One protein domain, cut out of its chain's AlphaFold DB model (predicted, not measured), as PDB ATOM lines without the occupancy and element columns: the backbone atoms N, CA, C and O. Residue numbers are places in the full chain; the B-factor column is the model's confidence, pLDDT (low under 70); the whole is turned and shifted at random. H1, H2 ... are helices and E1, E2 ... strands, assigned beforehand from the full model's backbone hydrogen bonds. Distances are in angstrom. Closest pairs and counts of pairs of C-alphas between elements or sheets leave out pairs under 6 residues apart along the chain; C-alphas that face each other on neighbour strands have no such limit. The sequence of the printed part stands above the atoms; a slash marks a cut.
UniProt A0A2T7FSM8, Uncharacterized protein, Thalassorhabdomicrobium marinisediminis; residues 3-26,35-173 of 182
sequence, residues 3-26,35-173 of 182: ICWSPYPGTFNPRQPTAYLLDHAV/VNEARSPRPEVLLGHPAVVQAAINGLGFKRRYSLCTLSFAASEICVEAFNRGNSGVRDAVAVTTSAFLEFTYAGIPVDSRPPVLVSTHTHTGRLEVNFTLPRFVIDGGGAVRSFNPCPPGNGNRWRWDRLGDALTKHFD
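Overview. This is residues 3 to 26 and 35 to 173 of the 182 residues of an uncharacterized protein of Thalassorhabdomicrobium marinisediminis (UniProt A0A2T7FSM8). Look first for a strongly twisted sheet of five strands, E1, E4, E6, E5 and E3, in the middle of the domain, with the long helix H4 over one face and the shorter H2 over the other, while a second long helix, H5, covers the E1 edge on H4's side. This makes three layers, with H4 and H5 on one face and H2 on the other; a small hairpin, E7 and E8, carries on from E6 at one end, and E2 lies far out beside a cut. The printed part has 163 residues with five named helices and eight named strands, in the order E1 H1 E2 E3 H2 E4 H3 H4 E5 E6 E7 E8 H5. The class is mixed, helices and strands, and the five-stranded sheet, in the order E1 - E4 - E6 - E5 - E3, is antiparallel throughout. The whole is compact, with a radius of gyration of the C-alphas of 15.9 A and spans of 45 by 36 by 28 A.

Arrangement. Begin at the inner strands E4, residues 66 to 72, and E6, residues 129 to 135: they are antiparallel at 163 degrees, and N 132 is 2.7 A from O 69, within hydrogen-bond range. On the other side of E6 is E5, residues 118 to 122; E5 and E6 form a hairpin, with N 131 and O 120 at 2.7 A. The edge strands are E1, residues 3 to 5, beside E4 with N 4 and O 70 at 2.8 A, and E3, residues 44 to 47, beside E5 with N 121 and O 44 at 2.8 A. From edge to edge the strands' lines turn by 91 degrees. Now find H4, residues 88 to 105, at a height over the sheet of 8.3 A; it lies over E6 and on the local plane runs slantwise to it at 32 degrees, only just so. H2, residues 50 to 58, is on the opposite face at a height of 8.2 A, over E6 and slantwise at 39 degrees on the local plane; the closest C-alphas of the two are those of Ile 57 and Pro 135, 5.7 A apart. H1, residues 18 to 22, only grazes the sheet. H5, residues 155 to 171, is on the sheet too, with the C-alphas of Ile 3 and Gly 165 closest at 6.6 A. H4 and H5 only just touch, with 3 pairs of C-alphas within 8 A, at a shallow tilt of 26 degrees, opposite ways; the closest C-alphas are those of Thr 97 and Leu 168, 6.9 A. H3, residues 80 to 84, is not on the sheet and touches H4 only at the corner, only just, with 3 pairs; the C-alphas of Phe 83 and Val 90 are closest at 5.7 A. E4, H3 and H4, and E5 form a split strand-helix-strand unit, two strands running the same way with E6 between them, and its crossover is right-handed. E6 runs on into E7, residues 137 to 139, at 56 degrees, and E7 forms a hairpin with E8, residues 145 to 147, where N 146 and O 138 are 2.9 A apart. E2, residues 35 to 38, pairs with no named strand, but residues 25 to 26 pair with 37 to 38. Every O i to N i+4 pair is within hydrogen-bond range in H1, H2, H3 and H4; in H5 it is 12 of 13.

Along the chain. Find C-alpha 3 at (10.642, 100.424, 99.978), where E1 begins. H4 starts at C-alpha 88, (26.138, 90.784, 113.834), and is 25.1 A long; H5 is 24.6 A long and ends at C-alpha 171, (9.044, 91.178, 112.323). E4 is 19.6 A long, E6 19.4 A, E5 13.3 A and H2 12.1 A.

Size, cuts and confidence. The two C-alphas farthest apart are those of Ser 76 and Gly 142, 47.2 A. Residues 27 to 34 are not printed, and C-alphas 26 and 35 are 8.2 A apart across this cut. Of the links that are printed whole, E1 to H1 and H4 to E5 are long. The mean pLDDT of the printed part is 92.0, and residues 8 to 12 are under 70.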
ATOM      1  N   ILE A   3      10.265 101.064 101.251       93.69
ATOM      2  CA  ILE A   3      10.642 100.424  99.978       93.69
ATOM      3  C   ILE A   3      10.372 101.392  98.824       93.69
ATOM      4  O   ILE A   3       9.222 101.662  98.477       93.69
ATOM      5  N   CYS A   4      11.432 101.890  98.195       92.06
ATOM      6  CA  CYS A   4      11.351 102.916  97.161       92.06
ATOM      7  C   CYS A   4      11.817 102.362  95.812       92.06
ATOM      8  O   CYS A   4      12.954 101.920  95.671       92.06
ATOM      9  N   TRP A   5      10.959 102.410  94.794       91.69
ATOM     10  CA  TRP A   5      11.330 102.055  93.421       91.69
ATOM     11  C   TRP A   5      11.738 103.298  92.643       91.69
ATOM     12  O   TRP A   5      11.008 104.289  92.619       91.69
ATOM     13  N   SER A   6      12.885 103.236  91.970       86.06
ATOM     14  CA  SER A   6      13.331 104.334  91.119       86.06
ATOM     15  C   SER A   6      12.408 104.479  89.903       86.06
ATOM     16  O   SER A   6      12.161 103.486  89.207       86.06
ATOM     17  N   PRO A   7      11.925 105.697  89.594       71.12
ATOM     18  CA  PRO A   7      11.123 105.940  88.400       71.12
ATOM     19  C   PRO A   7      11.968 105.908  87.123       71.12
ATOM     20  O   PRO A   7      11.404 105.822  86.033       71.12
ATOM     21  N   TYR A   8      13.301 105.988  87.235       61.25
ATOM     22  CA  TYR A   8      14.193 106.047  86.086       61.25
ATOM     23  C   TYR A   8      14.270 104.673  85.405       61.25
ATOM     24  O   TYR A   8      14.839 103.733  85.970       61.25
ATOM     25  N   PRO A   9      13.719 104.522  84.184       55.41
ATOM     26  CA  PRO A   9      13.929 103.315  83.405       55.41
ATOM     27  C   PRO A   9      15.411 103.269  83.035       55.41
ATOM     28  O   PRO A   9      15.952 104.279  82.592       55.41
ATOM     29  N   GLY A  10      16.063 102.124  83.259       60.16
ATOM     30  CA  GLY A  10      17.516 102.001  83.170       60.16
ATOM     31  C   GLY A  10      18.161 102.779  82.018       60.16
ATOM     32  O   GLY A  10      17.717 102.705  80.875       60.16
ATOM     33  N   THR A  11      19.196 103.554  82.340       64.62
ATOM     34  CA  THR A  11      19.873 104.436  81.382       64.62
ATOM     35  C   THR A  11      20.600 103.632  80.294       64.62
ATOM     36  O   THR A  11      20.966 102.469  80.494       64.62
ATOM     37  N   PHE A  12      20.847 104.245  79.130       65.38
ATOM     38  CA  PHE A  12      21.691 103.649  78.080       65.38
ATOM     39  C   PHE A  12      23.192 103.725  78.392       65.38
ATOM     40  O   PHE A  12      23.997 103.146  77.670       65.38
ATOM     41  N   ASN A  13      23.580 104.398  79.478       79.19
ATOM     42  CA  ASN A  13      24.978 104.495  79.872       79.19
ATOM     43  C   ASN A  13      25.497 103.102  80.291       79.19
ATOM     44  O   ASN A  13      24.963 102.521  81.237       79.19
ATOM     45  N   PRO A  14      26.543 102.569  79.635       77.88
ATOM     46  CA  PRO A  14      27.032 101.209  79.870       77.88
ATOM     47  C   PRO A  14      27.738 101.019  81.218       77.88
ATOM     48  O   PRO A  14      28.026  99.884  81.589       77.88
ATOM     49  N   ARG A  15      28.036 102.108  81.941       81.56
ATOM     50  CA  ARG A  15      28.573 102.077  83.312       81.56
ATOM     51  C   ARG A  15      27.480 102.116  84.383       81.56
ATOM     52  O   ARG A  15      27.781 102.006  85.568       81.56
ATOM     53  N   GLN A  16      26.227 102.320  83.982       84.06
ATOM     54  CA  GLN A  16      25.095 102.431  84.890       84.06
ATOM     55  C   GLN A  16      24.300 101.120  84.941       84.06
ATOM     56  O   GLN A  16      24.119 100.477  83.905       84.06
ATOM     57  N   PRO A  17      23.778 100.739  86.118       86.31
ATOM     58  CA  PRO A  17      23.688 101.542  87.347       86.31
ATOM     59  C   PRO A  17      24.887 101.421  88.300       86.31
ATOM     60  O   PRO A  17      24.925 102.103  89.322       86.31
ATOM     61  N   THR A  18      25.858 100.562  87.985       87.69
ATOM     62  CA  THR A  18      26.951 100.204  88.899       87.69
ATOM     63  C   THR A  18      27.754 101.414  89.369       87.69
ATOM     64  O   THR A  18      27.937 101.591  90.570       87.69
ATOM     65  N   ALA A  19      28.170 102.282  88.444       85.81
ATOM     66  CA  ALA A  19      28.914 103.497  88.769       85.81
ATOM     67  C   ALA A  19      28.107 104.421  89.694       85.81
ATOM     68  O   ALA A  19      28.592 104.848  90.738       85.81
ATOM     69  N   TYR A  20      26.823 104.663  89.391       86.38
ATOM     70  CA  TYR A  20      25.990 105.484  90.271       86.38
ATOM     71  C   TYR A  20      25.850 104.889  91.670       86.38
ATOM     72  O   TYR A  20      25.744 105.654  92.621       86.38
ATOM     73  N   LEU A  21      25.844 103.569  91.838       89.19
ATOM     74  CA  LEU A  21      25.669 102.953  93.153       89.19
ATOM     75  C   LEU A  21      26.969 102.784  93.937       89.19
ATOM     76  O   LEU A  21      26.913 102.834  95.161       89.19
ATOM     77  N   LEU A  22      28.113 102.617  93.276       91.56
ATOM     78  CA  LEU A  22      29.362 102.235  93.943       91.56
ATOM     79  C   LEU A  22      30.441 103.317  93.932       91.56
ATOM     80  O   LEU A  22      31.358 103.259  94.751       91.56
ATOM     81  N   ASP A  23      30.342 104.318  93.053       90.38
ATOM     82  CA  ASP A  23      31.358 105.363  92.984       90.38
ATOM     83  C   ASP A  23      31.381 106.198  94.272       90.38
ATOM     84  O   ASP A  23      30.347 106.519  94.871       90.38
ATOM     85  N   HIS A  24      32.598 106.583  94.669       86.94
ATOM     86  CA  HIS A  24      32.867 107.432  95.834       86.94
ATOM     87  C   HIS A  24      32.296 108.844  95.678       86.94
ATOM     88  O   HIS A  24      32.038 109.521  96.667       86.94
ATOM     89  N   ALA A  25      32.124 109.313  94.447       86.50
ATOM     90  CA  ALA A  25      31.490 110.585  94.172       86.50
ATOM     91  C   ALA A  25      30.594 110.444  92.950       86.50
ATOM     92  O   ALA A  25      30.960 109.782  91.980       86.50
ATOM     93  N   VAL A  26      29.421 111.066  93.003       86.00
ATOM     94  CA  VAL A  26      28.485 111.082  91.882       86.00
ATOM     95  C   VAL A  26      28.017 112.496  91.607       86.00
ATOM     96  O   VAL A  26      27.628 113.236  92.508       86.00
ATOM     97  N   VAL A  35      25.408 119.008  91.009       86.12
ATOM     98  CA  VAL A  35      25.954 118.868  92.361       86.12
ATOM     99  C   VAL A  35      26.809 117.612  92.402       86.12
ATOM    100  O   VAL A  35      26.335 116.531  92.058       86.12
ATOM    101  N   ASN A  36      28.066 117.750  92.815       87.75
ATOM    102  CA  ASN A  36      28.933 116.607  93.069       87.75
ATOM    103  C   ASN A  36      28.757 116.157  94.524       87.75
ATOM    104  O   ASN A  36      29.001 116.931  95.448       87.75
ATOM    105  N   GLU A  37      28.314 114.923  94.722       86.69
ATOM    106  CA  GLU A  37      28.060 114.339  96.033       86.69
ATOM    107  C   GLU A  37      29.138 113.311  96.351       86.69
ATOM    108  O   GLU A  37      29.186 112.244  95.738       86.69
ATOM    109  N   ALA A  38      29.995 113.636  97.318       88.56
ATOM    110  CA  ALA A  38      30.954 112.694  97.876       88.56
ATOM    111  C   ALA A  38      30.265 111.752  98.876       88.56
ATOM    112  O   ALA A  38      29.419 112.173  99.665       88.56
ATOM    113  N   ARG A  39      30.655 110.478  98.862       87.69
ATOM    114  CA  ARG A  39      30.119 109.422  99.722       87.69
ATOM    115  C   ARG A  39      31.201 108.918 100.661       87.69
ATOM    116  O   ARG A  39      32.129 108.229 100.237       87.69
ATOM    117  N   SER A  40      31.056 109.269 101.933       86.38
ATOM    118  CA  SER A  40      31.887 108.764 103.020       86.38
ATOM    119  C   SER A  40      30.988 108.231 104.146       86.38
ATOM    120  O   SER A  40      30.168 108.999 104.655       86.38
ATOM    121  N   PRO A  41      31.094 106.943 104.525       88.88
ATOM    122  CA  PRO A  41      31.992 105.935 103.956       88.88
ATOM    123  C   PRO A  41      31.596 105.535 102.524       88.88
ATOM    124  O   PRO A  41      30.522 105.885 102.028       88.88
ATOM    125  N   ARG A  42      32.498 104.814 101.845       91.06
ATOM    126  CA  ARG A  42      32.235 104.284 100.501       91.06
ATOM    127  C   ARG A  42      31.056 103.309 100.529       91.06
ATOM    128  O   ARG A  42      30.926 102.576 101.508       91.06
ATOM    129  N   PRO A  43      30.259 103.249  99.449       94.38
ATOM    130  CA  PRO A  43      29.258 102.206  99.301       94.38
ATOM    131  C   PRO A  43      29.867 100.810  99.465       94.38
ATOM    132  O   PRO A  43      30.898 100.504  98.864       94.38
ATOM    133  N   GLU A  44      29.220  99.965 100.261       95.56
ATOM    134  CA  GLU A  44      29.612  98.570 100.454       95.56
ATOM    135  C   GLU A  44      28.789  97.674  99.522       95.56
ATOM    136  O   GLU A  44      27.600  97.920  99.322       95.56
ATOM    137  N   VAL A  45      29.390  96.628  98.956       97.62
ATOM    138  CA  VAL A  45      28.650  95.575  98.245       97.62
ATOM    139  C   VAL A  45      28.279  94.486  99.246       97.62
ATOM    140  O   VAL A  45      29.164  93.891  99.849       97.62
ATOM    141  N   LEU A  46      26.982  94.208  99.392       97.31
ATOM    142  CA  LEU A  46      26.476  93.136 100.256       97.31
ATOM    143  C   LEU A  46      26.294  91.819  99.509       97.31
ATOM    144  O   LEU A  46      26.476  90.750 100.084       97.31
ATOM    145  N   LEU A  47      25.898  91.887  98.238       97.81
ATOM    146  CA  LEU A  47      25.605  90.708  97.432       97.81
ATOM    147  C   LEU A  47      25.901  90.970  95.958       97.81
ATOM    148  O   LEU A  47      25.550  92.021  95.420       97.81
ATOM    149  N   GLY A  48      26.444  89.951  95.296       97.00
ATOM    150  CA  GLY A  48      26.624  89.926  93.852       97.00
ATOM    151  C   GLY A  48      27.920  90.572  93.376       97.00
ATOM    152  O   GLY A  48      28.685  91.160  94.136       97.00
ATOM    153  N   HIS A  49      28.168  90.443  92.075       97.12
ATOM    154  CA  HIS A  49      29.391  90.923  91.439       97.12
ATOM    155  C   HIS A  49      29.059  92.074  90.483       97.12
ATOM    156  O   HIS A  49      28.384  91.840  89.475       97.12
ATOM    157  N   PRO A  50      29.552  93.302  90.740       95.50
ATOM    158  CA  PRO A  50      29.201  94.475  89.942       95.50
ATOM    159  C   PRO A  50      29.460  94.300  88.440       95.50
ATOM    160  O   PRO A  50      28.601  94.614  87.617       95.50
ATOM    161  N   ALA A  51      30.607  93.719  88.075       95.06
ATOM    162  CA  ALA A  51      30.963  93.459  86.681       95.06
ATOM    163  C   ALA A  51      30.008  92.464  85.996       95.06
ATOM    164  O   ALA A  51      29.606  92.690  84.856       95.06
ATOM    165  N   VAL A  52      29.602  91.400  86.699       96.75
ATOM    166  CA  VAL A  52      28.681  90.376  86.172       96.75
ATOM    167  C   VAL A  52      27.301  90.977  85.920       96.75
ATOM    168  O   VAL A  52      26.732  90.807  84.844       96.75
ATOM    169  N   VAL A  53      26.781  91.737  86.885       96.50
ATOM    170  CA  VAL A  53      25.467  92.386  86.772       96.50
ATOM    171  C   VAL A  53      25.473  93.443  85.670       96.50
ATOM    172  O   VAL A  53      24.539  93.502  84.869       96.50
ATOM    173  N   GLN A  54      26.543  94.236  85.563       94.25
ATOM    174  CA  GLN A  54      26.679  95.233  84.503       94.25
ATOM    175  C   GLN A  54      26.750  94.591  83.113       94.25
ATOM    176  O   GLN A  54      26.105  95.079  82.184       94.25
ATOM    177  N   ALA A  55      27.495  93.491  82.965       94.69
ATOM    178  CA  ALA A  55      27.566  92.741  81.716       94.69
ATOM    179  C   ALA A  55      26.194  92.166  81.331       94.69
ATOM    180  O   ALA A  55      25.755  92.353  80.195       94.69
ATOM    181  N   ALA A  56      25.480  91.564  82.289       95.19
ATOM    182  CA  ALA A  56      24.134  91.041  82.074       95.19
ATOM    183  C   ALA A  56      23.167  92.139  81.604       95.19
ATOM    184  O   ALA A  56      22.462  91.951  80.621       95.19
ATOM    185  N   ILE A  57      23.180  93.314  82.246       93.94
ATOM    186  CA  ILE A  57      22.366  94.473  81.844       93.94
ATOM    187  C   ILE A  57      22.723  94.950  80.435       93.94
ATOM    188  O   ILE A  57      21.828  95.248  79.641       93.94
ATOM    189  N   ASN A  58      24.017  95.045  80.121       92.81
ATOM    190  CA  ASN A  58      24.488  95.540  78.830       92.81
ATOM    191  C   ASN A  58      24.126  94.598  77.673       92.81
ATOM    192  O   ASN A  58      23.884  95.091  76.574       92.81
ATOM    193  N   GLY A  59      24.019  93.291  77.927       93.12
ATOM    194  CA  GLY A  59      23.604  92.292  76.939       93.12
ATOM    195  C   GLY A  59      22.107  92.287  76.599       93.12
ATOM    196  O   GLY A  59      21.703  91.602  75.663       93.12
ATOM    197  N   LEU A  60      21.261  93.030  77.323       92.62
ATOM    198  CA  LEU A  60      19.814  93.026  77.083       92.62
ATOM    199  C   LEU A  60      19.412  93.955  75.934       92.62
ATOM    200  O   LEU A  60      19.638  95.163  75.987       92.62
ATOM    201  N   GLY A  61      18.671  93.407  74.967       90.50
ATOM    202  CA  GLY A  61      18.035  94.160  73.877       90.50
ATOM    203  C   GLY A  61      16.720  94.865  74.251       90.50
ATOM    204  O   GLY A  61      16.039  95.409  73.387       90.50
ATOM    205  N   PHE A  62      16.308  94.842  75.522       89.62
ATOM    206  CA  PHE A  62      15.040  95.431  75.961       89.62
ATOM    207  C   PHE A  62      15.133  96.948  76.150       89.62
ATOM    208  O   PHE A  62      16.132  97.468  76.642       89.62
ATOM    209  N   LYS A  63      14.025  97.665  75.902       86.88
ATOM    210  CA  LYS A  63      13.923  99.115  76.170       86.88
ATOM    211  C   LYS A  63      14.221  99.480  77.630       86.88
ATOM    212  O   LYS A  63      14.735 100.557  77.905       86.88
ATOM    213  N   ARG A  64      13.862  98.606  78.578       88.19
ATOM    214  CA  ARG A  64      14.131  98.773  80.015       88.19
ATOM    215  C   ARG A  64      14.967  97.594  80.494       88.19
ATOM    216  O   ARG A  64      14.437  96.494  80.618       88.19
ATOM    217  N   ARG A  65      16.254  97.837  80.754       91.19
ATOM    218  CA  ARG A  65      17.249  96.780  81.014       91.19
ATOM    219  C   ARG A  65      17.404  96.420  82.490       91.19
ATOM    220  O   ARG A  65      17.727  95.285  82.809       91.19
ATOM    221  N   TYR A  66      17.127  97.350  83.397       93.12
ATOM    222  CA  TYR A  66      17.174  97.107  84.839       93.12
ATOM    223  C   TYR A  66      16.130  97.942  85.582       93.12
ATOM    224  O   TYR A  66      15.581  98.905  85.034       93.12
ATOM    225  N   SER A  67      15.866  97.544  86.823       92.62
ATOM    226  CA  SER A  67      15.140  98.312  87.829       92.62
ATOM    227  C   SER A  67      16.056  98.567  89.023       92.62
ATOM    228  O   SER A  67      16.908  97.737  89.342       92.62
ATOM    229  N   LEU A  68      15.856  99.710  89.679       93.50
ATOM    230  CA  LEU A  68      16.500 100.036  90.947       93.50
ATOM    231  C   LEU A  68      15.449 100.113  92.048       93.50
ATOM    232  O   LEU A  68      14.393 100.721  91.853       93.50
ATOM    233  N   CYS A  69      15.764  99.527  93.195       95.06
ATOM    234  CA  CYS A  69      14.981  99.667  94.413       95.06
ATOM    235  C   CYS A  69      15.900 100.020  95.581       95.06
ATOM    236  O   CYS A  69      17.028  99.545  95.634       95.06
ATOM    237  N   THR A  70      15.420 100.839  96.506       95.94
ATOM    238  CA  THR A  70      16.125 101.209  97.729       95.94
ATOM    239  C   THR A  70      15.243 100.874  98.919       95.94
ATOM    240  O   THR A  70      14.102 101.332  98.991       95.94
ATOM    241  N   LEU A  71      15.775 100.100  99.859       96.69
ATOM    242  CA  LEU A  71      15.229  99.978 101.205       96.69
ATOM    243  C   LEU A  71      15.889 101.045 102.070       96.69
ATOM    244  O   LEU A  71      17.110 101.054 102.198       96.69
ATOM    245  N   SER A  72      15.103 101.961 102.622       95.00
ATOM    246  CA  SER A  72      15.602 103.030 103.486       95.00
ATOM    247  C   SER A  72      15.152 102.783 104.918       95.00
ATOM    248  O   SER A  72      13.961 102.602 105.176       95.00
ATOM    249  N   PHE A  73      16.110 102.765 105.836       95.31
ATOM    250  CA  PHE A  73      15.878 102.541 107.257       95.31
ATOM    251  C   PHE A  73      15.996 103.868 107.996       95.31
ATOM    252  O   PHE A  73      16.906 104.654 107.724       95.31
ATOM    253  N   ALA A  74      15.094 104.130 108.936       91.19
ATOM    254  CA  ALA A  74      15.280 105.247 109.852       91.19
ATOM    255  C   ALA A  74      16.471 104.964 110.784       91.19
ATOM    256  O   ALA A  74      16.784 103.811 111.085       91.19
ATOM    257  N   ALA A  75      17.129 106.016 111.279       88.88
ATOM    258  CA  ALA A  75      18.269 105.866 112.191       88.88
ATOM    259  C   ALA A  75      17.898 105.160 113.513       88.88
ATOM    260  O   ALA A  75      18.759 104.555 114.146       88.88
ATOM    261  N   SER A  76      16.620 105.213 113.908       90.06
ATOM    262  CA  SER A  76      16.065 104.485 115.055       90.06
ATOM    263  C   SER A  76      15.828 102.995 114.788       90.06
ATOM    264  O   SER A  76      15.726 102.229 115.736       90.06
ATOM    265  N   GLU A  77      15.736 102.576 113.524       92.94
ATOM    266  CA  GLU A  77      15.495 101.179 113.133       92.94
ATOM    267  C   GLU A  77      16.812 100.420 112.989       92.94
ATOM    268  O   GLU A  77      16.964  99.305 113.483       92.94
ATOM    269  N   ILE A  78      17.783 101.047 112.317       95.25
ATOM    270  CA  ILE A  78      19.124 100.510 112.119       95.25
ATOM    271  C   ILE A  78      20.158 101.578 112.470       95.25
ATOM    272  O   ILE A  78      20.286 102.602 111.791       95.25
ATOM    273  N   CYS A  79      20.965 101.293 113.493       95.38
ATOM    274  CA  CYS A  79      22.119 102.114 113.839       95.38
ATOM    275  C   CYS A  79      23.217 101.969 112.770       95.38
ATOM    276  O   CYS A  79      23.856 100.920 112.644       95.38
ATOM    277  N   VAL A  80      23.466 103.047 112.022       95.31
ATOM    278  CA  VAL A  80      24.470 103.098 110.945       95.31
ATOM    279  C   VAL A  80      25.883 102.803 111.452       95.31
ATOM    280  O   VAL A  80      26.640 102.094 110.792       95.31
ATOM    281  N   GLU A  81      26.253 103.313 112.627       95.12
ATOM    282  CA  GLU A  81      27.579 103.061 113.194       95.12
ATOM    283  C   GLU A  81      27.773 101.586 113.545       95.12
ATOM    284  O   GLU A  81      28.809 101.006 113.217       95.12
ATOM    285  N   ALA A  82      26.768 100.959 114.163       96.38
ATOM    286  CA  ALA A  82      26.795  99.536 114.481       96.38
ATOM    287  C   ALA A  82      26.861  98.681 113.206       96.38
ATOM    288  O   ALA A  82      27.660  97.745 113.140       96.38
ATOM    289  N   PHE A  83      26.092  99.042 112.171       97.12
ATOM    290  CA  PHE A  83      26.164  98.404 110.857       97.12
ATOM    291  C   PHE A  83      27.580  98.497 110.268       97.12
ATOM    292  O   PHE A  83      28.180  97.475 109.928       97.12
ATOM    293  N   ASN A  84      28.159  99.700 110.206       95.56
ATOM    294  CA  ASN A  84      29.490  99.934 109.637       95.56
ATOM    295  C   ASN A  84      30.612  99.242 110.426       95.56
ATOM    296  O   ASN A  84      31.611  98.843 109.836       95.56
ATOM    297  N   ARG A  85      30.437  99.042 111.737       96.44
ATOM    298  CA  ARG A  85      31.357  98.260 112.583       96.44
ATOM    299  C   ARG A  85      31.163  96.743 112.474       96.44
ATOM    300  O   ARG A  85      31.892  96.003 113.124       96.44
ATOM    301  N   GLY A  86      30.199  96.275 111.678       96.31
ATOM    302  CA  GLY A  86      29.956  94.848 111.467       96.31
ATOM    303  C   GLY A  86      29.235  94.161 112.629       96.31
ATOM    304  O   GLY A  86      29.411  92.962 112.819       96.31
ATOM    305  N   ASN A  87      28.435  94.890 113.416       97.94
ATOM    306  CA  ASN A  87      27.620  94.280 114.468       97.94
ATOM    307  C   ASN A  87      26.712  93.184 113.879       97.94
ATOM    308  O   ASN A  87      25.920  93.470 112.979       97.94
ATOM    309  N   SER A  88      26.818  91.957 114.397       96.50
ATOM    310  CA  SER A  88      26.138  90.784 113.834       96.50
ATOM    311  C   SER A  88      24.622  90.936 113.812       96.50
ATOM    312  O   SER A  88      24.038  90.793 112.751       96.50
ATOM    313  N   GLY A  89      23.984  91.339 114.916       96.44
ATOM    314  CA  GLY A  89      22.523  91.480 114.965       96.44
ATOM    315  C   GLY A  89      21.976  92.472 113.933       96.44
ATOM    316  O   GLY A  89      20.987  92.199 113.255       96.44
ATOM    317  N   VAL A  90      22.665  93.602 113.746       96.75
ATOM    318  CA  VAL A  90      22.298  94.596 112.724       96.75
ATOM    319  C   VAL A  90      22.540  94.061 111.306       96.75
ATOM    320  O   VAL A  90      21.715  94.268 110.415       96.75
ATOM    321  N   ARG A  91      23.656  93.359 111.081       97.62
ATOM    322  CA  ARG A  91      23.990  92.749 109.784       97.62
ATOM    323  C   ARG A  91      23.023  91.621 109.419       97.62
ATOM    324  O   ARG A  91      22.600  91.559 108.267       97.62
ATOM    325  N   ASP A  92      22.614  90.813 110.388       98.06
ATOM    326  CA  ASP A  92      21.660  89.717 110.226       98.06
ATOM    327  C   ASP A  92      20.270  90.251 109.869       98.06
ATOM    328  O   ASP A  92      19.647  89.760 108.928       98.06
ATOM    329  N   ALA A  93      19.808  91.318 110.530       97.81
ATOM    330  CA  ALA A  93      18.539  91.960 110.185       97.81
ATOM    331  C   ALA A  93      18.535  92.489 108.737       97.81
ATOM    332  O   ALA A  93      17.561  92.307 107.997       97.81
ATOM    333  N   VAL A  94      19.651  93.088 108.301       98.00
ATOM    334  CA  VAL A  94      19.835  93.521 106.908       98.00
ATOM    335  C   VAL A  94      19.865  92.318 105.964       98.00
ATOM    336  O   VAL A  94      19.175  92.345 104.950       98.00
ATOM    337  N   ALA A  95      20.578  91.239 106.300       98.19
ATOM    338  CA  ALA A  95      20.664  90.035 105.474       98.19
ATOM    339  C   ALA A  95      19.306  89.329 105.303       98.19
ATOM    340  O   ALA A  95      18.942  88.958 104.182       98.19
ATOM    341  N   VAL A  96      18.526  89.195 106.380       98.25
ATOM    342  CA  VAL A  96      17.159  88.649 106.347       98.25
ATOM    343  C   VAL A  96      16.259  89.528 105.484       98.25
ATOM    344  O   VAL A  96      15.560  89.024 104.607       98.25
ATOM    345  N   THR A  97      16.328  90.847 105.665       98.06
ATOM    346  CA  THR A  97      15.549  91.806 104.872       98.06
ATOM    347  C   THR A  97      15.919  91.756 103.385       98.06
ATOM    348  O   THR A  97      15.037  91.715 102.526       98.06
ATOM    349  N   THR A  98      17.213  91.698 103.062       98.44
ATOM    350  CA  THR A  98      17.719  91.540 101.693       98.44
ATOM    351  C   THR A  98      17.235  90.238 101.063       98.44
ATOM    352  O   THR A  98      16.759  90.253  99.929       98.44
ATOM    353  N   SER A  99      17.301  89.127 101.799       98.19
ATOM    354  CA  SER A  99      16.857  87.816 101.319       98.19
ATOM    355  C   SER A  99      15.348  87.789 101.080       98.19
ATOM    356  O   SER A  99      14.904  87.405  99.999       98.19
ATOM    357  N   ALA A 100      14.553  88.289 102.031       98.25
ATOM    358  CA  ALA A 100      13.101  88.384 101.901       98.25
ATOM    359  C   ALA A 100      12.686  89.256 100.708       98.25
ATOM    360  O   ALA A 100      11.786  88.888  99.955       98.25
ATOM    361  N   PHE A 101      13.370  90.385 100.488       98.25
ATOM    362  CA  PHE A 101      13.128  91.235  99.325       98.25
ATOM    363  C   PHE A 101      13.389  90.503  98.005       98.25
ATOM    364  O   PHE A 101      12.579  90.602  97.079       98.25
ATOM    365  N   LEU A 102      14.496  89.763  97.896       98.12
ATOM    366  CA  LEU A 102      14.835  89.025  96.677       98.12
ATOM    367  C   LEU A 102      13.878  87.854  96.429       98.12
ATOM    368  O   LEU A 102      13.399  87.705  95.306       98.12
ATOM    369  N   GLU A 103      13.525  87.085  97.460       97.69
ATOM    370  CA  GLU A 103      12.539  86.007  97.322       97.69
ATOM    371  C   GLU A 103      11.163  86.542  96.932       97.69
ATOM    372  O   GLU A 103      10.509  85.992  96.047       97.69
ATOM    373  N   PHE A 104      10.746  87.669  97.509       97.19
ATOM    374  CA  PHE A 104       9.496  88.315  97.125       97.19
ATOM    375  C   PHE A 104       9.543  88.860  95.690       97.19
ATOM    376  O   PHE A 104       8.568  88.751  94.946       97.19
ATOM    377  N   THR A 105      10.685  89.419  95.274       96.75
ATOM    378  CA  THR A 105      10.906  89.920  93.908       96.75
ATOM    379  C   THR A 105      10.735  88.815  92.874       96.75
ATOM    380  O   THR A 105      10.102  89.040  91.843       96.75
ATOM    381  N   TYR A 106      11.302  87.640  93.143       97.12
ATOM    382  CA  TYR A 106      11.356  86.513  92.213       97.12
ATOM    383  C   TYR A 106      10.404  85.376  92.601       97.12
ATOM    384  O   TYR A 106      10.631  84.222  92.236       97.12
ATOM    385  N   ALA A 107       9.330  85.690  93.327       95.25
ATOM    386  CA  ALA A 107       8.340  84.707  93.740       95.25
ATOM    387  C   ALA A 107       7.781  83.953  92.519       95.25
ATOM    388  O   ALA A 107       7.328  84.560  91.547       95.25
ATOM    389  N   GLY A 108       7.842  82.619  92.565       95.12
ATOM    390  CA  GLY A 108       7.428  81.743  91.462       95.12
ATOM    391  C   GLY A 108       8.453  81.576  90.331       95.12
ATOM    392  O   GLY A 108       8.172  80.852  89.379       95.12
ATOM    393  N   ILE A 109       9.634  82.198  90.419       97.25
ATOM    394  CA  ILE A 109      10.731  82.026  89.455       97.25
ATOM    395  C   ILE A 109      11.800  81.111  90.078       97.25
ATOM    396  O   ILE A 109      12.343  81.461  91.136       97.25
ATOM    397  N   PRO A 110      12.135  79.966  89.444       96.81
ATOM    398  CA  PRO A 110      13.202  79.072  89.901       96.81
ATOM    399  C   PRO A 110      14.540  79.797  90.034       96.81
ATOM    400  O   PRO A 110      14.829  80.682  89.234       96.81
ATOM    401  N   VAL A 111      15.370  79.416  91.010       96.19
ATOM    402  CA  VAL A 111      16.644  80.104  91.301       96.19
ATOM    403  C   VAL A 111      17.545  80.186  90.065       96.19
ATOM    404  O   VAL A 111      18.017  81.273  89.742       96.19
ATOM    405  N   ASP A 112      17.677  79.094  89.313       96.38
ATOM    406  CA  ASP A 112      18.511  79.033  88.101       96.38
ATOM    407  C   ASP A 112      17.959  79.871  86.933       96.38
ATOM    408  O   ASP A 112      18.678  80.198  85.989       96.38
ATOM    409  N   SER A 113      16.685  80.263  87.006       97.94
ATOM    410  CA  SER A 113      16.031  81.157  86.047       97.94
ATOM    411  C   SER A 113      16.174  82.640  86.408       97.94
ATOM    412  O   SER A 113      15.767  83.504  85.620       97.94
ATOM    413  N   ARG A 114      16.698  82.967  87.597       97.94
ATOM    414  CA  ARG A 114      16.828  84.349  88.080       97.94
ATOM    415  C   ARG A 114      18.094  85.005  87.511       97.94
ATOM    416  O   ARG A 114      19.122  84.351  87.350       97.94
ATOM    417  N   PRO A 115      18.054  86.312  87.216       97.31
ATOM    418  CA  PRO A 115      19.237  87.044  86.785       97.31
ATOM    419  C   PRO A 115      20.211  87.257  87.958       97.31
ATOM    420  O   PRO A 115      19.790  87.255  89.119       97.31
ATOM    421  N   PRO A 116      21.499  87.544  87.689       97.56
ATOM    422  CA  PRO A 116      22.399  88.024  88.729       97.56
ATOM    423  C   PRO A 116      21.910  89.381  89.252       97.56
ATOM    424  O   PRO A 116      21.543  90.261  88.473       97.56
ATOM    425  N   VAL A 117      21.940  89.575  90.568       97.56
ATOM    426  CA  VAL A 117      21.567  90.840  91.223       97.56
ATOM    427  C   VAL A 117      22.778  91.469  91.898       97.56
ATOM    428  O   VAL A 117      23.724  90.770  92.258       97.56
ATOM    429  N   LEU A 118      22.756  92.790  92.063       98.00
ATOM    430  CA  LEU A 118      23.739  93.516  92.870       98.00
ATOM    431  C   LEU A 118      22.998  94.219  94.005       98.00
ATOM    432  O   LEU A 118      22.046  94.960  93.749       98.00
ATOM    433  N   VAL A 119      23.458  94.006  95.234       98.38
ATOM    434  CA  VAL A 119      22.969  94.699  96.426       98.38
ATOM    435  C   VAL A 119      24.124  95.472  97.041       98.38
ATOM    436  O   VAL A 119      25.183  94.902  97.308       98.38
ATOM    437  N   SER A 120      23.928  96.765  97.264       97.38
ATOM    438  CA  SER A 120      24.924  97.645  97.872       97.38
ATOM    439  C   SER A 120      24.306  98.537  98.941       97.38
ATOM    440  O   SER A 120      23.088  98.668  99.004       97.38
ATOM    441  N   THR A 121      25.121  99.194  99.759       96.69
ATOM    442  CA  THR A 121      24.640 100.133 100.780       96.69
ATOM    443  C   THR A 121      25.109 101.551 100.537       96.69
ATOM    444  O   THR A 121      26.193 101.768 100.004       96.69
ATOM    445  N   HIS A 122      24.303 102.520 100.962       95.25
ATOM    446  CA  HIS A 122      24.714 103.901 101.197       95.25
ATOM    447  C   HIS A 122      24.448 104.236 102.663       95.25
ATOM    448  O   HIS A 122      23.357 103.982 103.165       95.25
ATOM    449  N   THR A 123      25.442 104.801 103.347       94.38
ATOM    450  CA  THR A 123      25.299 105.249 104.744       94.38
ATOM    451  C   THR A 123      25.746 106.693 104.969       94.38
ATOM    452  O   THR A 123      25.681 107.199 106.086       94.38
ATOM    453  N   HIS A 124      26.226 107.372 103.925       86.31
ATOM    454  CA  HIS A 124      26.788 108.726 103.999       86.31
ATOM    455  C   HIS A 124      25.742 109.807 104.311       86.31
ATOM    456  O   HIS A 124      26.098 110.931 104.641       86.31
ATOM    457  N   THR A 125      24.452 109.477 104.222       85.88
ATOM    458  CA  THR A 125      23.326 110.374 104.524       85.88
ATOM    459  C   THR A 125      22.873 110.309 105.987       85.88
ATOM    460  O   THR A 125      21.859 110.910 106.335       85.88
ATOM    461  N   GLY A 126      23.586 109.570 106.849       88.56
ATOM    462  CA  GLY A 126      23.227 109.384 108.262       88.56
ATOM    463  C   GLY A 126      22.130 108.341 108.505       88.56
ATOM    464  O   GLY A 126      21.717 108.129 109.640       88.56
ATOM    465  N   ARG A 127      21.681 107.658 107.449       93.38
ATOM    466  CA  ARG A 127      20.749 106.527 107.498       93.38
ATOM    467  C   ARG A 127      21.267 105.384 106.641       93.38
ATOM    468  O   ARG A 127      22.048 105.619 105.722       93.38
ATOM    469  N   LEU A 128      20.818 104.164 106.920       96.81
ATOM    470  CA  LEU A 128      21.129 103.025 106.067       96.81
ATOM    471  C   LEU A 128      20.161 102.993 104.880       96.81
ATOM    472  O   LEU A 128      18.942 102.964 105.045       96.81
ATOM    473  N   GLU A 129      20.716 102.958 103.677       97.19
ATOM    474  CA  GLU A 129      20.000 102.657 102.444       97.19
ATOM    475  C   GLU A 129      20.598 101.394 101.823       97.19
ATOM    476  O   GLU A 129      21.798 101.340 101.563       97.19
ATOM    477  N   VAL A 130      19.772 100.379 101.567       97.94
ATOM    478  CA  VAL A 130      20.157  99.154 100.855       97.94
ATOM    479  C   VAL A 130      19.590  99.228  99.444       97.94
ATOM    480  O   VAL A 130      18.378  99.244  99.243       97.94
ATOM    481  N   ASN A 131      20.471  99.299  98.457       97.06
ATOM    482  CA  ASN A 131      20.155  99.513  97.056       97.06
ATOM    483  C   ASN A 131      20.260  98.208  96.267       97.06
ATOM    484  O   ASN A 131      21.279  97.527  96.307       97.06
ATOM    485  N   PHE A 132      19.227  97.907  95.492       97.38
ATOM    486  CA  PHE A 132      19.094  96.718  94.666       97.38
ATOM    487  C   PHE A 132      19.157  97.109  93.197       97.38
ATOM    488  O   PHE A 132      18.344  97.902  92.717       97.38
ATOM    489  N   THR A 133      20.084  96.499  92.468       96.06
ATOM    490  CA  THR A 133      20.098  96.482  91.006       96.06
ATOM    491  C   THR A 133      19.559  95.156  90.513       96.06
ATOM    492  O   THR A 133      20.164  94.106  90.730       96.06
ATOM    493  N   LEU A 134      18.436  95.232  89.803       95.81
ATOM    494  CA  LEU A 134      17.703  94.077  89.310       95.81
ATOM    495  C   LEU A 134      17.654  94.125  87.779       95.81
ATOM    496  O   LEU A 134      16.880  94.917  87.224       95.81
ATOM    497  N   PRO A 135      18.456  93.316  87.063       95.31
ATOM    498  CA  PRO A 135      18.297  93.163  85.624       95.31
ATOM    499  C   PRO A 135      16.879  92.696  85.282       95.31
ATOM    500  O   PRO A 135      16.284  91.865  85.965       95.31
ATOM    501  N   ARG A 136      16.310  93.257  84.216       94.44
ATOM    502  CA  ARG A 136      14.904  93.064  83.835       94.44
ATOM    503  C   ARG A 136      14.711  91.878  82.902       94.44
ATOM    504  O   ARG A 136      14.113  92.003  81.828       94.44
ATOM    505  N   PHE A 137      15.216  90.726  83.324       96.75
ATOM    506  CA  PHE A 137      15.014  89.474  82.618       96.75
ATOM    507  C   PHE A 137      14.914  88.277  83.557       96.75
ATOM    508  O   PHE A 137      15.314  88.353  84.715       96.75
ATOM    509  N   VAL A 138      14.384  87.187  83.019       98.00
ATOM    510  CA  VAL A 138      14.472  85.823  83.551       98.00
ATOM    511  C   VAL A 138      14.823  84.881  82.405       98.00
ATOM    512  O   VAL A 138      14.669  85.248  81.235       98.00
ATOM    513  N   ILE A 139      15.284  83.681  82.731       97.81
ATOM    514  CA  ILE A 139      15.562  82.622  81.761       97.81
ATOM    515  C   ILE A 139      14.408  81.618  81.816       97.81
ATOM    516  O   ILE A 139      14.106  81.083  82.884       97.81
ATOM    517  N   ASP A 140      13.721  81.398  80.694       95.69
ATOM    518  CA  ASP A 140      12.653  80.395  80.625       95.69
ATOM    519  C   ASP A 140      13.206  78.958  80.589       95.69
ATOM    520  O   ASP A 140      14.412  78.741  80.481       95.69
ATOM    521  N   GLY A 141      12.327  77.956  80.683       92.88
ATOM    522  CA  GLY A 141      12.740  76.546  80.700       92.88
ATOM    523  C   GLY A 141      13.451  76.065  79.425       92.88
ATOM    524  O   GLY A 141      14.072  75.009  79.446       92.88
ATOM    525  N   GLY A 142      13.381  76.830  78.329       94.31
ATOM    526  CA  GLY A 142      14.124  76.576  77.092       94.31
ATOM    527  C   GLY A 142      15.458  77.323  77.012       94.31
ATOM    528  O   GLY A 142      16.110  77.280  75.972       94.31
ATOM    529  N   GLY A 143      15.856  78.039  78.067       94.19
ATOM    530  CA  GLY A 143      17.073  78.850  78.094       94.19
ATOM    531  C   GLY A 143      16.922  80.227  77.442       94.19
ATOM    532  O   GLY A 143      17.905  80.964  77.337       94.19
ATOM    533  N   ALA A 144      15.721  80.615  77.001       95.94
ATOM    534  CA  ALA A 144      15.524  81.900  76.348       95.94
ATOM    535  C   ALA A 144      15.349  83.031  77.370       95.94
ATOM    536  O   ALA A 144      14.637  82.915  78.370       95.94
ATOM    537  N   VAL A 145      15.968  84.174  77.077       97.12
ATOM    538  CA  VAL A 145      15.862  85.387  77.891       97.12
ATOM    539  C   VAL A 145      14.498  86.043  77.660       97.12
ATOM    540  O   VAL A 145      14.176  86.478  76.552       97.12
ATOM    541  N   ARG A 146      13.694  86.167  78.717       96.81
ATOM    542  CA  ARG A 146      12.384  86.836  78.700       96.81
ATOM    543  C   ARG A 146      12.427  88.117  79.507       96.81
ATOM    544  O   ARG A 146      13.047  88.169  80.565       96.81
ATOM    545  N   SER A 147      11.752  89.160  79.021       94.75
ATOM    546  CA  SER A 147      11.662  90.410  79.775       94.75
ATOM    547  C   SER A 147      10.867  90.194  81.057       94.75
ATOM    548  O   SER A 147       9.780  89.621  81.043       94.75
ATOM    549  N   PHE A 148      11.404  90.704  82.157       94.81
ATOM    550  CA  PHE A 148      10.792  90.629  83.472       94.81
ATOM    551  C   PHE A 148      10.720  92.028  84.077       94.81
ATOM    552  O   PHE A 148      11.652  92.827  83.951       94.81
ATOM    553  N   ASN A 149       9.598  92.359  84.717       92.31
ATOM    554  CA  ASN A 149       9.478  93.605  85.463       92.31
ATOM    555  C   ASN A 149       9.240  93.312  86.944       92.31
ATOM    556  O   ASN A 149       8.106  92.992  87.300       92.31
ATOM    557  N   PRO A 150      10.248  93.508  87.813       91.06
ATOM    558  CA  PRO A 150      10.076  93.282  89.237       91.06
ATOM    559  C   PRO A 150       9.108  94.280  89.864       91.06
ATOM    560  O   PRO A 150       8.604  93.990  90.928       91.06
ATOM    561  N   CYS A 151       8.792  95.418  89.235       89.44
ATOM    562  CA  CYS A 151       7.758  96.351  89.690       89.44
ATOM    563  C   CYS A 151       6.969  96.890  88.483       89.44
ATOM    564  O   CYS A 151       7.321  97.927  87.905       89.44
ATOM    565  N   PRO A 152       5.942  96.161  88.004       85.44
ATOM    566  CA  PRO A 152       5.065  96.673  86.961       85.44
ATOM    567  C   PRO A 152       4.335  97.941  87.427       85.44
ATOM    568  O   PRO A 152       4.021  98.074  88.609       85.44
ATOM    569  N   PRO A 153       4.049  98.895  86.527       81.56
ATOM    570  CA  PRO A 153       3.208 100.031  86.885       81.56
ATOM    571  C   PRO A 153       1.805  99.544  87.287       81.56
ATOM    572  O   PRO A 153       1.300  98.579  86.716       81.56
ATOM    573  N   GLY A 154       1.188 100.203  88.270       79.94
ATOM    574  CA  GLY A 154      -0.175  99.914  88.730       79.94
ATOM    575  C   GLY A 154      -0.312  99.881  90.254       79.94
ATOM    576  O   GLY A 154       0.637  99.550  90.967       79.94
ATOM    577  N   ASN A 155      -1.509 100.203  90.756       72.62
ATOM    578  CA  ASN A 155      -1.782 100.330  92.196       72.62
ATOM    579  C   ASN A 155      -1.545  99.021  92.967       72.62
ATOM    580  O   ASN A 155      -0.943  99.046  94.037       72.62
ATOM    581  N   GLY A 156      -1.907  97.870  92.384       77.38
ATOM    582  CA  GLY A 156      -1.689  96.560  93.012       77.38
ATOM    583  C   GLY A 156      -0.215  96.245  93.297       77.38
ATOM    584  O   GLY A 156       0.100  95.579  94.283       77.38
ATOM    585  N   ASN A 157       0.714  96.783  92.498       80.94
ATOM    586  CA  ASN A 157       2.143  96.590  92.734       80.94
ATOM    587  C   ASN A 157       2.691  97.471  93.851       80.94
ATOM    588  O   ASN A 157       3.661  97.079  94.488       80.94
ATOM    589  N   ARG A 158       2.091  98.635  94.115       82.25
ATOM    590  CA  ARG A 158       2.460  99.433  95.288       82.25
ATOM    591  C   ARG A 158       2.079  98.682  96.562       82.25
ATOM    592  O   ARG A 158       2.943  98.418  97.389       82.25
ATOM    593  N   TRP A 159       0.835  98.209  96.633       86.50
ATOM    594  CA  TRP A 159       0.317  97.503  97.807       86.50
ATOM    595  C   TRP A 159       1.113  96.254  98.178       86.50
ATOM    596  O   TRP A 159       1.362  96.026  99.355       86.50
ATOM    597  N   ARG A 160       1.555  95.446  97.208       90.69
ATOM    598  CA  ARG A 160       2.350  94.246  97.527       90.69
ATOM    599  C   ARG A 160       3.716  94.590  98.146       90.69
ATOM    600  O   ARG A 160       4.167  93.875  99.032       90.69
ATOM    601  N   TRP A 161       4.359  95.678  97.706       92.94
ATOM    602  CA  TRP A 161       5.627  96.135  98.284       92.94
ATOM    603  C   TRP A 161       5.408  96.776  99.651       92.94
ATOM    604  O   TRP A 161       6.202  96.544 100.559       92.94
ATOM    605  N   ASP A 162       4.302  97.502  99.824       91.31
ATOM    606  CA  ASP A 162       3.900  98.014 101.132       91.31
ATOM    607  C   ASP A 162       3.720  96.866 102.130       91.31
ATOM    608  O   ASP A 162       4.329  96.908 103.195       91.31
ATOM    609  N   ARG A 163       3.015  95.795 101.742       92.38
ATOM    610  CA  ARG A 163       2.798  94.597 102.573       92.38
ATOM    611  C   ARG A 163       4.090  93.888 102.968       92.38
ATOM    612  O   ARG A 163       4.209  93.466 104.114       92.38
ATOM    613  N   LEU A 164       5.053  93.763 102.050       95.19
ATOM    614  CA  LEU A 164       6.383  93.254 102.396       95.19
ATOM    615  C   LEU A 164       7.049  94.160 103.443       95.19
ATOM    616  O   LEU A 164       7.591  93.667 104.429       95.19
ATOM    617  N   GLY A 165       6.975  95.480 103.245       94.81
ATOM    618  CA  GLY A 165       7.481  96.464 104.198       94.81
ATOM    619  C   GLY A 165       6.819  96.361 105.574       94.81
ATOM    620  O   GLY A 165       7.534  96.373 106.573       94.81
ATOM    621  N   ASP A 166       5.494  96.197 105.634       93.56
ATOM    622  CA  ASP A 166       4.740  96.025 106.885       93.56
ATOM    623  C   ASP A 166       5.158  94.735 107.602       93.56
ATOM    624  O   ASP A 166       5.398  94.739 108.806       93.56
ATOM    625  N   ALA A 167       5.287  93.628 106.861       95.19
ATOM    626  CA  ALA A 167       5.681  92.339 107.420       95.19
ATOM    627  C   ALA A 167       7.091  92.380 108.027       95.19
ATOM    628  O   ALA A 167       7.289  91.902 109.142       95.19
ATOM    629  N   LEU A 168       8.056  92.977 107.319       96.12
ATOM    630  CA  LEU A 168       9.431  93.122 107.801       96.12
ATOM    631  C   LEU A 168       9.519  94.074 108.990       96.12
ATOM    632  O   LEU A 168      10.171  93.767 109.981       96.12
ATOM    633  N   THR A 169       8.815  95.200 108.909       95.06
ATOM    634  CA  THR A 169       8.762  96.178 109.994       95.06
ATOM    635  C   THR A 169       8.194  95.549 111.263       95.06
ATOM    636  O   THR A 169       8.809  95.645 112.317       95.06
ATOM    637  N   LYS A 170       7.085  94.809 111.152       94.94
ATOM    638  CA  LYS A 170       6.504  94.067 112.276       94.94
ATOM    639  C   LYS A 170       7.434  92.973 112.804       94.94
ATOM    640  O   LYS A 170       7.486  92.757 114.007       94.94
ATOM    641  N   HIS A 171       8.139  92.260 111.924       96.06
ATOM    642  CA  HIS A 171       9.044  91.178 112.323       96.06
ATOM    643  C   HIS A 171      10.217  91.675 113.180       96.06
ATOM    644  O   HIS A 171      10.602  90.993 114.125       96.06
ATOM    645  N   PHE A 172      10.755  92.854 112.865       96.00
ATOM    646  CA  PHE A 172      11.891  93.452 113.572       96.00
ATOM    647  C   PHE A 172      11.502  94.517 114.606       96.00
ATOM    648  O   PHE A 172      12.392  95.169 115.148       96.00
ATOM    649  N   ASP A 173      10.204  94.699 114.871       94.44
ATOM    650  CA  ASP A 173       9.675  95.751 115.753       94.44
ATOM    651  C   ASP A 173      10.169  97.164 115.372       94.44
ATOM    652  O   ASP A 173      10.515  98.004 116.203       94.44
TER     653      ASP A 173